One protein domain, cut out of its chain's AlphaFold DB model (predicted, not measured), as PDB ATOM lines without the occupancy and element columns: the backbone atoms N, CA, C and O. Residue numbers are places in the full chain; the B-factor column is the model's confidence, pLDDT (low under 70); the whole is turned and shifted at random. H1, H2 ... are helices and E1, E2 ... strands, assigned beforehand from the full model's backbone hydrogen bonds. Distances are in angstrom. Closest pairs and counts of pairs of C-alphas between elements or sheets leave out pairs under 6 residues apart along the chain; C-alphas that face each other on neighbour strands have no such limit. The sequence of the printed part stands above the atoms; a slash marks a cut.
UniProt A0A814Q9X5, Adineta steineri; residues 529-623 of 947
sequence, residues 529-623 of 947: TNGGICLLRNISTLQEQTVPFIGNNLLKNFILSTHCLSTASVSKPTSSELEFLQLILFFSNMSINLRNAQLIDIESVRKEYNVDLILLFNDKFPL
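AT A GLANCE: This is residues 529 to 623 of the 947 residues of a protein of Adineta steineri (UniProt A0A814Q9X5). A strongly twisted sheet of five antiparallel strands has helix H2 slantwise over one face, covering E2 and E1, while the short helix H3 is on the opposite face. H1 lies away from the sheet, toward the opposite end of the long axis from the tail, residues 618 to 623. The printed part has 95 residues, with elements in the chain order E1 E2 E3 H1 H2 E4 H3 E5 and sheet order E4 E3 E2 E1 E5; its class is mixed, helices and strands. It is compact, with a radius of gyration of the C-alphas of 12.9 A, yet elongated in outline, spanning 42 by 24 by 22 A.

HOW THE PARTS SIT: In the sheet, E1, residues 531 to 538, is antiparallel to E5, residues 609 to 617, at 159 degrees, with N 535 and O 612 2.8 A apart. E5 bends by 59 degrees at residue 614. On the other side of E1 is E2, residues 544 to 550, where N 536 and O 545 are 2.8 A apart. E2 and E3, residues 553 to 555, form a hairpin, with N 555 and O 548 2.8 A apart. E1, E2 and E3 make a meander, each strand the antiparallel neighbour of the one before. E4, residues 599 to 601, is an edge strand beside E3, with N 554 and O 600 2.8 A apart; residues 570 to 571 pair antiparallel with residues 599 to 600 of E4. H2, residues 575 to 588, is on the sheet at a height of 8.6 A, at 38 degrees to E2 on the local plane; their closest C-alphas, of Pro 548 and Ile 584, are 6.9 A apart. H3, residues 602 to 605, is on the opposite face at a height of 7.1 A, over none of the strands. H1, residues 562 to 565, is not on the sheet; it is close to H3 but not clearly touching, the closest C-alphas, of Cys 564 and Ser 604, being 6.6 A apart. In H2 every O i to N i+4 pair is within hydrogen-bond range; H1 and H3 are too short for such a pair.

IN THESE COORDINATES: E1 begins at C-alpha 531 (424.686, 411.868, 637.284) and is 21.1 A long. E2 measures 19.4 A, H2 19.7 A and E5 21.8 A. H2 begins at C-alpha 575 (426.542, 420.506, 625.308), and E5 ends at C-alpha 617 (426.312, 406.939, 636.617).

THE WHOLE: The two C-alphas farthest apart, of His 563 and Leu 623, are 44.1 A apart. The printed part has no cut, and no link between named elements is long. The mean pLDDT of the printed part is 76.1; 25 residues are under 70, among them 583 to 591 and 614 to 623.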
ATOM      1  N   THR A 529     431.176 413.603 635.259       56.00
ATOM      2  CA  THR A 529     429.997 414.285 635.772       56.00
ATOM      3  C   THR A 529     429.147 413.279 636.552       56.00
ATOM      4  O   THR A 529     428.476 412.450 635.949       56.00
ATOM      5  N   ASN A 530     429.140 413.348 637.890       64.12
ATOM      6  CA  ASN A 530     428.197 412.566 638.707       64.12
ATOM      7  C   ASN A 530     426.771 412.791 638.183       64.12
ATOM      8  O   ASN A 530     426.304 413.927 638.175       64.12
ATOM      9  N   GLY A 531     426.063 411.747 637.767       70.12
ATOM     10  CA  GLY A 531     424.686 411.868 637.284       70.12
ATOM     11  C   GLY A 531     423.908 410.587 637.495       70.12
ATOM     12  O   GLY A 531     424.432 409.610 638.026       70.12
ATOM     13  N   GLY A 532     422.635 410.573 637.125       77.38
ATOM     14  CA  GLY A 532     421.784 409.481 637.563       77.38
ATOM     15  C   GLY A 532     420.320 409.613 637.221       77.38
ATOM     16  O   GLY A 532     419.893 410.443 636.418       77.38
ATOM     17  N   ILE A 533     419.559 408.757 637.887       79.25
ATOM     18  CA  ILE A 533     418.107 408.733 637.879       79.25
ATOM     19  C   ILE A 533     417.657 408.776 639.337       79.25
ATOM     20  O   ILE A 533     418.126 407.988 640.165       79.25
ATOM     21  N   CYS A 534     416.738 409.678 639.649       80.50
ATOM     22  CA  CYS A 534     416.076 409.760 640.944       80.50
ATOM     23  C   CYS A 534     414.565 409.553 640.790       80.50
ATOM     24  O   CYS A 534     413.999 409.735 639.708       80.50
ATOM     25  N   LEU A 535     413.924 409.149 641.881       83.56
ATOM     26  CA  LEU A 535     412.485 409.124 642.047       83.56
ATOM     27  C   LEU A 535     412.096 410.379 642.825       83.56
ATOM     28  O   LEU A 535     412.562 410.598 643.944       83.56
ATOM     29  N   LEU A 536     411.238 411.197 642.231       88.25
ATOM     30  CA  LEU A 536     410.600 412.318 642.898       88.25
ATOM     31  C   LEU A 536     409.231 411.877 643.407       88.25
ATOM     32  O   LEU A 536     408.335 411.653 642.598       88.25
ATOM     33  N   ARG A 537     409.044 411.793 644.731       87.25
ATOM     34  CA  ARG A 537     407.720 411.601 645.351       87.25
ATOM     35  C   ARG A 537     407.208 412.933 645.895       87.25
ATOM     36  O   ARG A 537     407.775 413.461 646.851       87.25
ATOM     37  N   ASN A 538     406.139 413.466 645.306       88.56
ATOM     38  CA  ASN A 538     405.523 414.723 645.737       88.56
ATOM     39  C   ASN A 538     405.039 414.602 647.192       88.56
ATOM     40  O   ASN A 538     404.324 413.658 647.527       88.56
ATOM     41  N   ILE A 539     405.406 415.551 648.053       87.00
ATOM     42  CA  ILE A 539     405.093 415.498 649.491       87.00
ATOM     43  C   ILE A 539     403.578 415.630 649.740       87.00
ATOM     44  O   ILE A 539     403.051 415.003 650.657       87.00
ATOM     45  N   SER A 540     402.870 416.394 648.903       83.50
ATOM     46  CA  SER A 540     401.444 416.707 649.067       83.50
ATOM     47  C   SER A 540     400.509 415.735 648.340       83.50
ATOM     48  O   SER A 540     399.434 415.433 648.850       83.50
ATOM     49  N   THR A 541     400.880 415.259 647.146       83.88
ATOM     50  CA  THR A 541     400.032 414.368 646.322       83.88
ATOM     51  C   THR A 541     400.453 412.900 646.364       83.88
ATOM     52  O   THR A 541     399.735 412.056 645.832       83.88
ATOM     53  N   LEU A 542     401.615 412.591 646.957       80.38
ATOM     54  CA  LEU A 542     402.267 411.272 646.963       80.38
ATOM     55  C   LEU A 542     402.532 410.675 645.566       80.38
ATOM     56  O   LEU A 542     402.913 409.512 645.461       80.38
ATOM     57  N   GLN A 543     402.375 411.460 644.495       78.69
ATOM     58  CA  GLN A 543     402.680 411.027 643.132       78.69
ATOM     59  C   GLN A 543     404.186 410.873 642.933       78.69
ATOM     60  O   GLN A 543     404.969 411.720 643.364       78.69
ATOM     61  N   GLU A 544     404.571 409.801 642.246       84.62
ATOM     62  CA  GLU A 544     405.958 409.446 641.960       84.62
ATOM     63  C   GLU A 544     406.294 409.695 640.486       84.62
ATOM     64  O   GLU A 544     405.526 409.328 639.594       84.62
ATOM     65  N   GLN A 545     407.452 410.301 640.224       83.12
ATOM     66  CA  GLN A 545     407.971 410.525 638.878       83.12
ATOM     67  C   GLN A 545     409.475 410.242 638.815       83.12
ATOM     68  O   GLN A 545     410.255 410.749 639.616       83.12
ATOM     69  N   THR A 546     409.890 409.460 637.822       82.94
ATOM     70  CA  THR A 546     411.301 409.192 637.521       82.94
ATOM     71  C   THR A 546     411.928 410.382 636.787       82.94
ATOM     72  O   THR A 546     411.363 410.874 635.801       82.94
ATOM     73  N   VAL A 547     413.094 410.849 637.244       86.62
ATOM     74  CA  VAL A 547     413.742 412.079 636.757       86.62
ATOM     75  C   VAL A 547     415.268 411.909 636.615       86.62
ATOM     76  O   VAL A 547     415.935 411.565 637.596       86.62
ATOM     77  N   PRO A 548     415.850 412.164 635.424       86.94
ATOM     78  CA  PRO A 548     417.301 412.253 635.231       86.94
ATOM     79  C   PRO A 548     417.928 413.420 636.001       86.94
ATOM     80  O   PRO A 548     417.321 414.486 636.101       86.94
ATOM     81  N   PHE A 549     419.165 413.270 636.473       86.00
ATOM     82  CA  PHE A 549     419.915 414.357 637.112       86.00
ATOM     83  C   PHE A 549     421.405 414.346 636.742       86.00
ATOM     84  O   PHE A 549     421.960 413.302 636.393       86.00
ATOM     85  N   ILE A 550     422.043 415.516 636.829       83.00
ATOM     86  CA  ILE A 550     423.474 415.749 636.610       83.00
ATOM     87  C   ILE A 550     423.985 416.734 637.670       83.00
ATOM     88  O   ILE A 550     423.439 417.822 637.856       83.00
ATOM     89  N   GLY A 551     425.047 416.352 638.376       82.75
ATOM     90  CA  GLY A 551     425.554 417.054 639.548       82.75
ATOM     91  C   GLY A 551     424.459 417.187 640.605       82.75
ATOM     92  O   GLY A 551     423.843 416.199 641.000       82.75
ATOM     93  N   ASN A 552     424.184 418.426 641.006       83.12
ATOM     94  CA  ASN A 552     423.083 418.766 641.908       83.12
ATOM     95  C   ASN A 552     421.802 419.185 641.156       83.12
ATOM     96  O   ASN A 552     420.853 419.626 641.793       83.12
ATOM     97  N   ASN A 553     421.754 419.089 639.822       88.38
ATOM     98  CA  ASN A 553     420.639 419.583 639.013       88.38
ATOM     99  C   ASN A 553     419.810 418.444 638.410       88.38
ATOM    100  O   ASN A 553     420.342 417.540 637.769       88.38
ATOM    101  N   LEU A 554     418.490 418.518 638.532       89.00
ATOM    102  CA  LEU A 554     417.545 417.594 637.915       89.00
ATOM    103  C   LEU A 554     417.082 418.126 636.559       89.00
ATOM    104  O   LEU A 554     416.919 419.332 636.371       89.00
ATOM    105  N   LEU A 555     416.795 417.225 635.623       90.06
ATOM    106  CA  LEU A 555     416.099 417.560 634.387       90.06
ATOM    107  C   LEU A 555     414.633 417.869 634.704       90.06
ATOM    108  O   LEU A 555     413.863 416.990 635.076       90.06
ATOM    109  N   LYS A 556     414.226 419.124 634.527       88.31
ATOM    110  CA  LYS A 556     412.878 419.626 634.814       88.31
ATOM    111  C   LYS A 556     411.846 419.100 633.802       88.31
ATOM    112  O   LYS A 556     411.432 419.804 632.884       88.31
ATOM    113  N   ASN A 557     411.432 417.847 633.986       84.56
ATOM    114  CA  ASN A 557     410.333 417.171 633.282       84.56
ATOM    115  C   ASN A 557     409.062 417.020 634.155       84.56
ATOM    116  O   ASN A 557     408.119 416.343 633.748       84.56
ATOM    117  N   PHE A 558     409.053 417.612 635.351       84.56
ATOM    118  CA  PHE A 558     408.036 417.463 636.399       84.56
ATOM    119  C   PHE A 558     407.406 418.816 636.776       84.56
ATOM    120  O   PHE A 558     407.911 419.883 636.413       84.56
ATOM    121  N   ILE A 559     406.282 418.773 637.497       83.19
ATOM    122  CA  ILE A 559     405.530 419.961 637.932       83.19
ATOM    123  C   ILE A 559     406.016 420.409 639.318       83.19
ATOM    124  O   ILE A 559     406.196 419.587 640.211       83.19
ATOM    125  N   LEU A 560     406.171 421.717 639.511       84.12
ATOM    126  CA  LEU A 560     406.434 422.378 640.797       84.12
ATOM    127  C   LEU A 560     405.425 423.514 640.984       84.12
ATOM    128  O   LEU A 560     404.922 424.055 639.993       84.12
ATOM    129  N   SER A 561     405.153 423.915 642.227       83.88
ATOM    130  CA  SER A 561     404.337 425.104 642.478       83.88
ATOM    131  C   SER A 561     405.041 426.382 642.015       83.88
ATOM    132  O   SER A 561     406.269 426.459 641.892       83.88
ATOM    133  N   THR A 562     404.252 427.436 641.818       80.94
ATOM    134  CA  THR A 562     404.750 428.782 641.512       80.94
ATOM    135  C   THR A 562     405.668 429.350 642.600       80.94
ATOM    136  O   THR A 562     406.515 430.179 642.279       80.94
ATOM    137  N   HIS A 563     405.552 428.890 643.852       80.88
ATOM    138  CA  HIS A 563     406.367 429.344 644.984       80.88
ATOM    139  C   HIS A 563     407.756 428.678 645.031       80.88
ATOM    140  O   HIS A 563     408.756 429.329 645.340       80.88
ATOM    141  N   CYS A 564     407.863 427.394 644.675       80.19
ATOM    142  CA  CYS A 564     409.185 426.786 644.500       80.19
ATOM    143  C   CYS A 564     409.829 427.226 643.181       80.19
ATOM    144  O   CYS A 564     411.015 427.534 643.177       80.19
ATOM    145  N   LEU A 565     409.060 427.382 642.098       82.62
ATOM    146  CA  LEU A 565     409.574 427.911 640.827       82.62
ATOM    147  C   LEU A 565     410.116 429.346 640.924       82.62
ATOM    148  O   LEU A 565     411.070 429.660 640.218       82.62
ATOM    149  N   SER A 566     409.555 430.207 641.781       80.19
ATOM    150  CA  SER A 566     410.069 431.570 641.994       80.19
ATOM    151  C   SER A 566     411.323 431.635 642.875       80.19
ATOM    152  O   SER A 566     412.006 432.656 642.874       80.19
ATOM    153  N   THR A 567     411.648 430.558 643.601       81.00
ATOM    154  CA  THR A 567     412.826 430.463 644.488       81.00
ATOM    155  C   THR A 567     413.847 429.413 644.034       81.00
ATOM    156  O   THR A 567     414.739 429.061 644.807       81.00
ATOM    157  N   ALA A 568     413.714 428.898 642.809       84.56
ATOM    158  CA  ALA A 568     414.587 427.881 642.236       84.56
ATOM    159  C   ALA A 568     415.548 428.467 641.196       84.56
ATOM    160  O   ALA A 568     415.137 429.196 640.290       84.56
ATOM    161  N   SER A 569     416.817 428.071 641.260       84.25
ATOM    162  CA  SER A 569     417.754 428.256 640.153       84.25
ATOM    163  C   SER A 569     417.373 427.319 639.004       84.25
ATOM    164  O   SER A 569     417.427 426.096 639.131       84.25
ATOM    165  N   VAL A 570     416.977 427.900 637.867       88.94
ATOM    166  CA  VAL A 570     416.673 427.164 636.632       88.94
ATOM    167  C   VAL A 570     417.686 427.547 635.560       88.94
ATOM    168  O   VAL A 570     417.700 428.682 635.084       88.94
ATOM    169  N   SER A 571     418.529 426.595 635.172       88.81
ATOM    170  CA  SER A 571     419.550 426.749 634.137       88.81
ATOM    171  C   SER A 571     419.174 425.981 632.862       88.81
ATOM    172  O   SER A 571     418.144 425.303 632.780       88.81
ATOM    173  N   LYS A 572     420.005 426.107 631.825       86.38
ATOM    174  CA  LYS A 572     419.981 425.226 630.652       86.38
ATOM    175  C   LYS A 572     421.205 424.309 630.716       86.38
ATOM    176  O   LYS A 572     422.264 424.817 631.082       86.38
ATOM    177  N   PRO A 573     421.089 423.028 630.333       83.12
ATOM    178  CA  PRO A 573     422.253 422.165 630.199       83.12
ATOM    179  C   PRO A 573     423.187 422.673 629.090       83.12
ATOM    180  O   PRO A 573     422.742 423.154 628.044       83.12
ATOM    181  N   THR A 574     424.484 422.543 629.336       79.19
ATOM    182  CA  THR A 574     425.576 422.694 628.361       79.19
ATOM    183  C   THR A 574     425.585 421.547 627.333       79.19
ATOM    184  O   THR A 574     424.796 420.609 627.442       79.19
ATOM    185  N   SER A 575     426.463 421.589 626.316       64.94
ATOM    186  CA  SER A 575     426.542 420.506 625.308       64.94
ATOM    187  C   SER A 575     426.914 419.161 625.936       64.94
ATOM    188  O   SER A 575     426.230 418.169 625.702       64.94
ATOM    189  N   SER A 576     427.922 419.141 626.810       66.50
ATOM    190  CA  SER A 576     428.348 417.939 627.532       66.50
ATOM    191  C   SER A 576     427.260 417.407 628.468       66.50
ATOM    192  O   SER A 576     427.032 416.201 628.519       66.50
ATOM    193  N   GLU A 577     426.524 418.286 629.158       76.06
ATOM    194  CA  GLU A 577     425.354 417.878 629.946       76.06
ATOM    195  C   GLU A 577     424.213 417.356 629.061       76.06
ATOM    196  O   GLU A 577     423.538 416.412 629.451       76.06
ATOM    197  N   LEU A 578     423.993 417.905 627.861       74.69
ATOM    198  CA  LEU A 578     423.004 417.383 626.908       74.69
ATOM    199  C   LEU A 578     423.392 416.006 626.362       74.69
ATOM    200  O   LEU A 578     422.529 415.136 626.264       74.69
ATOM    201  N   GLU A 579     424.664 415.790 626.031       67.12
ATOM    202  CA  GLU A 579     425.202 414.491 625.610       67.12
ATOM    203  C   GLU A 579     425.089 413.456 626.741       67.12
ATOM    204  O   GLU A 579     424.639 412.329 626.519       67.12
ATOM    205  N   PHE A 580     425.385 413.852 627.982       71.06
ATOM    206  CA  PHE A 580     425.231 412.982 629.146       71.06
ATOM    207  C   PHE A 580     423.757 412.728 629.509       71.06
ATOM    208  O   PHE A 580     423.401 411.594 629.829       71.06
ATOM    209  N   LEU A 581     422.857 413.711 629.359       74.94
ATOM    210  CA  LEU A 581     421.409 413.483 629.458       74.94
ATOM    211  C   LEU A 581     420.938 412.491 628.391       74.94
ATOM    212  O   LEU A 581     420.193 411.579 628.728       74.94
ATOM    213  N   GLN A 582     421.375 412.611 627.131       70.56
ATOM    214  CA  GLN A 582     421.041 411.635 626.083       70.56
ATOM    215  C   GLN A 582     421.496 410.222 626.465       70.56
ATOM    216  O   GLN A 582     420.733 409.270 626.295       70.56
ATOM    217  N   LEU A 583     422.691 410.088 627.049       68.69
ATOM    218  CA  LEU A 583     423.217 408.817 627.543       68.69
ATOM    219  C   LEU A 583     422.363 408.238 628.687       68.69
ATOM    220  O   LEU A 583     422.012 407.056 628.661       68.69
ATOM    221  N   ILE A 584     421.969 409.074 629.654       68.88
ATOM    222  CA  ILE A 584     421.071 408.693 630.754       68.88
ATOM    223  C   ILE A 584     419.706 408.254 630.204       68.88
ATOM    224  O   ILE A 584     419.219 407.187 630.578       68.88
ATOM    225  N   LEU A 585     419.098 409.020 629.290       69.69
ATOM    226  CA  LEU A 585     417.813 408.686 628.657       69.69
ATOM    227  C   LEU A 585     417.880 407.368 627.873       69.69
ATOM    228  O   LEU A 585     416.963 406.555 627.971       69.69
ATOM    229  N   PHE A 586     418.976 407.127 627.151       59.88
ATOM    230  CA  PHE A 586     419.203 405.896 626.394       59.88
ATOM    231  C   PHE A 586     419.288 404.663 627.305       59.88
ATOM    232  O   PHE A 586     418.585 403.682 627.074       59.88
ATOM    233  N   PHE A 587     420.094 404.709 628.373       56.09
ATOM    234  CA  PHE A 587     420.221 403.576 629.301       56.09
ATOM    235  C   PHE A 587     418.999 403.375 630.207       56.09
ATOM    236  O   PHE A 587     418.746 402.255 630.641       56.09
ATOM    237  N   SER A 588     418.232 404.432 630.477       58.06
ATOM    238  CA  SER A 588     416.982 404.368 631.250       58.06
ATOM    239  C   SER A 588     415.737 404.059 630.410       58.06
ATOM    240  O   SER A 588     414.660 403.872 630.972       58.06
ATOM    241  N   ASN A 589     415.871 404.011 629.077       60.81
ATOM    242  CA  ASN A 589     414.765 403.916 628.119       60.81
ATOM    243  C   ASN A 589     413.691 405.016 628.313       60.81
ATOM    244  O   ASN A 589     412.494 404.782 628.141       60.81
ATOM    245  N   MET A 590     414.108 406.225 628.711       62.16
ATOM    246  CA  MET A 590     413.208 407.346 629.006       62.16
ATOM    247  C   MET A 590     413.039 408.279 627.800       62.16
ATOM    248  O   MET A 590     413.954 409.000 627.407       62.16
ATOM    249  N   SER A 591     411.826 408.347 627.253       66.75
ATOM    250  CA  SER A 591     411.480 409.208 626.115       66.75
ATOM    251  C   SER A 591     411.248 410.677 626.523       66.75
ATOM    252  O   SER A 591     410.116 411.165 626.499       66.75
ATOM    253  N   ILE A 592     412.304 411.400 626.917       71.25
ATOM    254  CA  ILE A 592     412.227 412.831 627.278       71.25
ATOM    255  C   ILE A 592     412.790 413.713 626.153       71.25
ATOM    256  O   ILE A 592     413.888 413.498 625.646       71.25
ATOM    257  N   ASN A 593     412.041 414.750 625.769       73.06
ATOM    258  CA  ASN A 593     412.436 415.680 624.711       73.06
ATOM    259  C   ASN A 593     413.400 416.758 625.238       73.06
ATOM    260  O   ASN A 593     412.983 417.724 625.878       73.06
ATOM    261  N   LEU A 594     414.688 416.621 624.918       75.56
ATOM    262  CA  LEU A 594     415.743 417.521 625.395       75.56
ATOM    263  C   LEU A 594     415.824 418.884 624.680       75.56
ATOM    264  O   LEU A 594     416.582 419.743 625.122       75.56
ATOM    265  N   ARG A 595     415.036 419.142 623.619       65.31
ATOM    266  CA  ARG A 595     415.119 420.397 622.829       65.31
ATOM    267  C   ARG A 595     414.939 421.673 623.663       65.31
ATOM    268  O   ARG A 595     415.511 422.702 623.328       65.31
ATOM    269  N   ASN A 596     414.141 421.592 624.727       70.94
ATOM    270  CA  ASN A 596     413.906 422.667 625.695       70.94
ATOM    271  C   ASN A 596     414.265 422.217 627.124       70.94
ATOM    272  O   ASN A 596     413.614 422.638 628.080       70.94
ATOM    273  N   ALA A 597     415.264 421.338 627.269       80.12
ATOM    274  CA  ALA A 597     415.725 420.876 628.572       80.12
ATOM    275  C   ALA A 597     416.058 422.064 629.489       80.12
ATOM    276  O   ALA A 597     416.787 422.985 629.115       80.12
ATOM    277  N   GLN A 598     415.506 422.027 630.697       90.00
ATOM    278  CA  GLN A 598     415.836 422.934 631.788       90.00
ATOM    279  C   GLN A 598     416.408 422.091 632.921       90.00
ATOM    280  O   GLN A 598     415.871 421.028 633.231       90.00
ATOM    281  N   LEU A 599     417.489 422.568 633.519       90.25
ATOM    282  CA  LEU A 599     418.070 421.998 634.723       90.25
ATOM    283  C   LEU A 599     417.579 422.807 635.931       90.25
ATOM    284  O   LEU A 599     417.406 424.021 635.831       90.25
ATOM    285  N   ILE A 600     417.302 422.136 637.048       91.56
ATOM    286  CA  ILE A 600     416.821 422.759 638.288       91.56
ATOM    287  C   ILE A 600     417.506 422.137 639.506       91.56
ATOM    288  O   ILE A 600     417.604 420.919 639.606       91.56
ATOM    289  N   ASP A 601     417.981 422.973 640.425       90.31
ATOM    290  CA  ASP A 601     418.704 422.542 641.626       90.31
ATOM    291  C   ASP A 601     417.880 421.613 642.552       90.31
ATOM    292  O   ASP A 601     416.695 421.833 642.806       90.31
ATOM    293  N   ILE A 602     418.538 420.588 643.101       87.12
ATOM    294  CA  ILE A 602     417.947 419.564 643.970       87.12
ATOM    295  C   ILE A 602     417.412 420.111 645.298       87.12
ATOM    296  O   ILE A 602     416.361 419.654 645.749       87.12
ATOM    297  N   GLU A 603     418.066 421.095 645.919       87.06
ATOM    298  CA  GLU A 603     417.581 421.675 647.183       87.06
ATOM    299  C   GLU A 603     416.318 422.522 646.957       87.06
ATOM    300  O   GLU A 603     415.431 422.597 647.809       87.06
ATOM    301  N   SER A 604     416.176 423.092 645.760       88.25
ATOM    302  CA  SER A 604     414.962 423.766 645.306       88.25
ATOM    303  C   SER A 604     413.799 422.793 645.069       88.25
ATOM    304  O   SER A 604     412.651 423.151 645.327       88.25
ATOM    305  N   VAL A 605     414.083 421.561 644.634       87.88
ATOM    306  CA  VAL A 605     413.088 420.488 644.432       87.88
ATOM    307  C   VAL A 605     412.659 419.846 645.757       87.88
ATOM    308  O   VAL A 605     411.471 419.584 645.961       87.88
ATOM    309  N   ARG A 606     413.599 419.662 646.694       88.31
ATOM    310  CA  ARG A 606     413.374 419.060 648.024       88.31
ATOM    311  C   ARG A 606     412.342 419.775 648.901       88.31
ATOM    312  O   ARG A 606     411.836 419.184 649.848       88.31
ATOM    313  N   LYS A 607     411.998 421.022 648.572       87.38
ATOM    314  CA  LYS A 607     410.921 421.795 649.212       87.38
ATOM    315  C   LYS A 607     409.521 421.199 648.974       87.38
ATOM    316  O   LYS A 607     408.635 421.411 649.794       87.38
ATOM    317  N   GLU A 608     409.316 420.479 647.866       88.06
ATOM    318  CA  GLU A 608     408.013 419.908 647.458       88.06
ATOM    319  C   GLU A 608     408.049 418.398 647.167       88.06
ATOM    320  O   GLU A 608     406.997 417.757 647.121       88.06
ATOM    321  N   TYR A 609     409.237 417.816 646.988       89.25
ATOM    322  CA  TYR A 609     409.425 416.411 646.631       89.25
ATOM    323  C   TYR A 609     410.469 415.735 647.517       89.25
ATOM    324  O   TYR A 609     411.579 416.237 647.677       89.25
ATOM    325  N   ASN A 610     410.163 414.534 648.008       85.56
ATOM    326  CA  ASN A 610     411.203 413.617 648.466       85.56
ATOM    327  C   ASN A 610     411.982 413.107 647.245       85.56
ATOM    328  O   ASN A 610     411.374 412.792 646.220       85.56
ATOM    329  N   VAL A 611     413.313 413.043 647.357       84.69
ATOM    330  CA  VAL A 611     414.224 412.676 646.259       84.69
ATOM    331  C   VAL A 611     414.965 411.390 646.622       84.69
ATOM    332  O   VAL A 611     416.005 411.435 647.280       84.69
ATOM    333  N   ASP A 612     414.432 410.251 646.186       72.00
ATOM    334  CA  ASP A 612     415.027 408.932 646.414       72.00
ATOM    335  C   ASP A 612     415.942 408.574 645.221       72.00
ATOM    336  O   ASP A 612     415.518 408.586 644.065       72.00
ATOM    337  N   LEU A 613     417.226 408.282 645.453       70.19
ATOM    338  CA  LEU A 613     418.175 407.957 644.373       70.19
ATOM    339  C   LEU A 613     417.960 406.517 643.867       70.19
ATOM    340  O   LEU A 613     418.050 405.576 644.651       70.19
ATOM    341  N   ILE A 614     417.721 406.343 642.559       57.16
ATOM    342  CA  ILE A 614     417.489 405.027 641.932       57.16
ATOM    343  C   ILE A 614     418.782 404.472 641.323       57.16
ATOM    344  O   ILE A 614     419.132 403.314 641.537       57.16
ATOM    345  N   LEU A 615     419.480 405.290 640.528       58.34
ATOM    346  CA  LEU A 615     420.627 404.871 639.723       58.34
ATOM    347  C   LEU A 615     421.688 405.974 639.696       58.34
ATOM    348  O   LEU A 615     421.347 407.143 639.524       58.34
ATOM    349  N   LEU A 616     422.962 405.592 639.809       53.94
ATOM    350  CA  LEU A 616     424.116 406.487 639.708       53.94
ATOM    351  C   LEU A 616     425.009 406.072 638.531       53.94
ATOM    352  O   LEU A 616     425.501 404.944 638.488       53.94
ATOM    353  N   PHE A 617     425.240 406.998 637.604       60.34
ATOM    354  CA  PHE A 617     426.312 406.939 636.617       60.34
ATOM    355  C   PHE A 617     427.536 407.661 637.203       60.34
ATOM    356  O   PHE A 617     427.536 408.874 637.400       60.34
ATOM    357  N   ASN A 618     428.572 406.874 637.479       50.94
ATOM    358  CA  ASN A 618     429.895 407.280 637.952       50.94
ATOM    359  C   ASN A 618     430.956 406.558 637.105       50.94
ATOM    360  O   ASN A 618     430.618 405.614 636.385       50.94
ATOM    361  N   ASP A 619     432.239 406.902 637.279       42.38
ATOM    362  CA  ASP A 619     433.433 406.383 636.560       42.38
ATOM    363  C   ASP A 619     433.620 404.847 636.531       42.38
ATOM    364  O   ASP A 619     434.602 404.332 636.002       42.38
ATOM    365  N   LYS A 620     432.700 404.088 637.128       40.47
ATOM    366  CA  LYS A 620     432.681 402.623 637.204       40.47
ATOM    367  C   LYS A 620     431.553 402.011 636.372       40.47
ATOM    368  O   LYS A 620     431.000 400.977 636.750       40.47
ATOM    369  N   PHE A 621     431.205 402.632 635.245       42.41
ATOM    370  CA  PHE A 621     430.306 402.008 634.277       42.41
ATOM    371  C   PHE A 621     430.928 400.687 633.776       42.41
ATOM    372  O   PHE A 621     432.098 400.674 633.387       42.41
ATOM    373  N   PRO A 622     430.214 399.547 633.826       35.22
ATOM    374  CA  PRO A 622     430.839 398.251 633.597       35.22
ATOM    375  C   PRO A 622     431.200 398.039 632.120       35.22
ATOM    376  O   PRO A 622     430.333 398.042 631.245       35.22
ATOM    377  N   LEU A 623     432.478 397.728 631.871       36.16
ATOM    378  CA  LEU A 623     433.073 397.375 630.563       36.16
ATOM    379  C   LEU A 623     432.292 396.300 629.771       36.16
ATOM    380  O   LEU A 623     432.418 396.194 628.553       36.16
TER     381      LEU A 623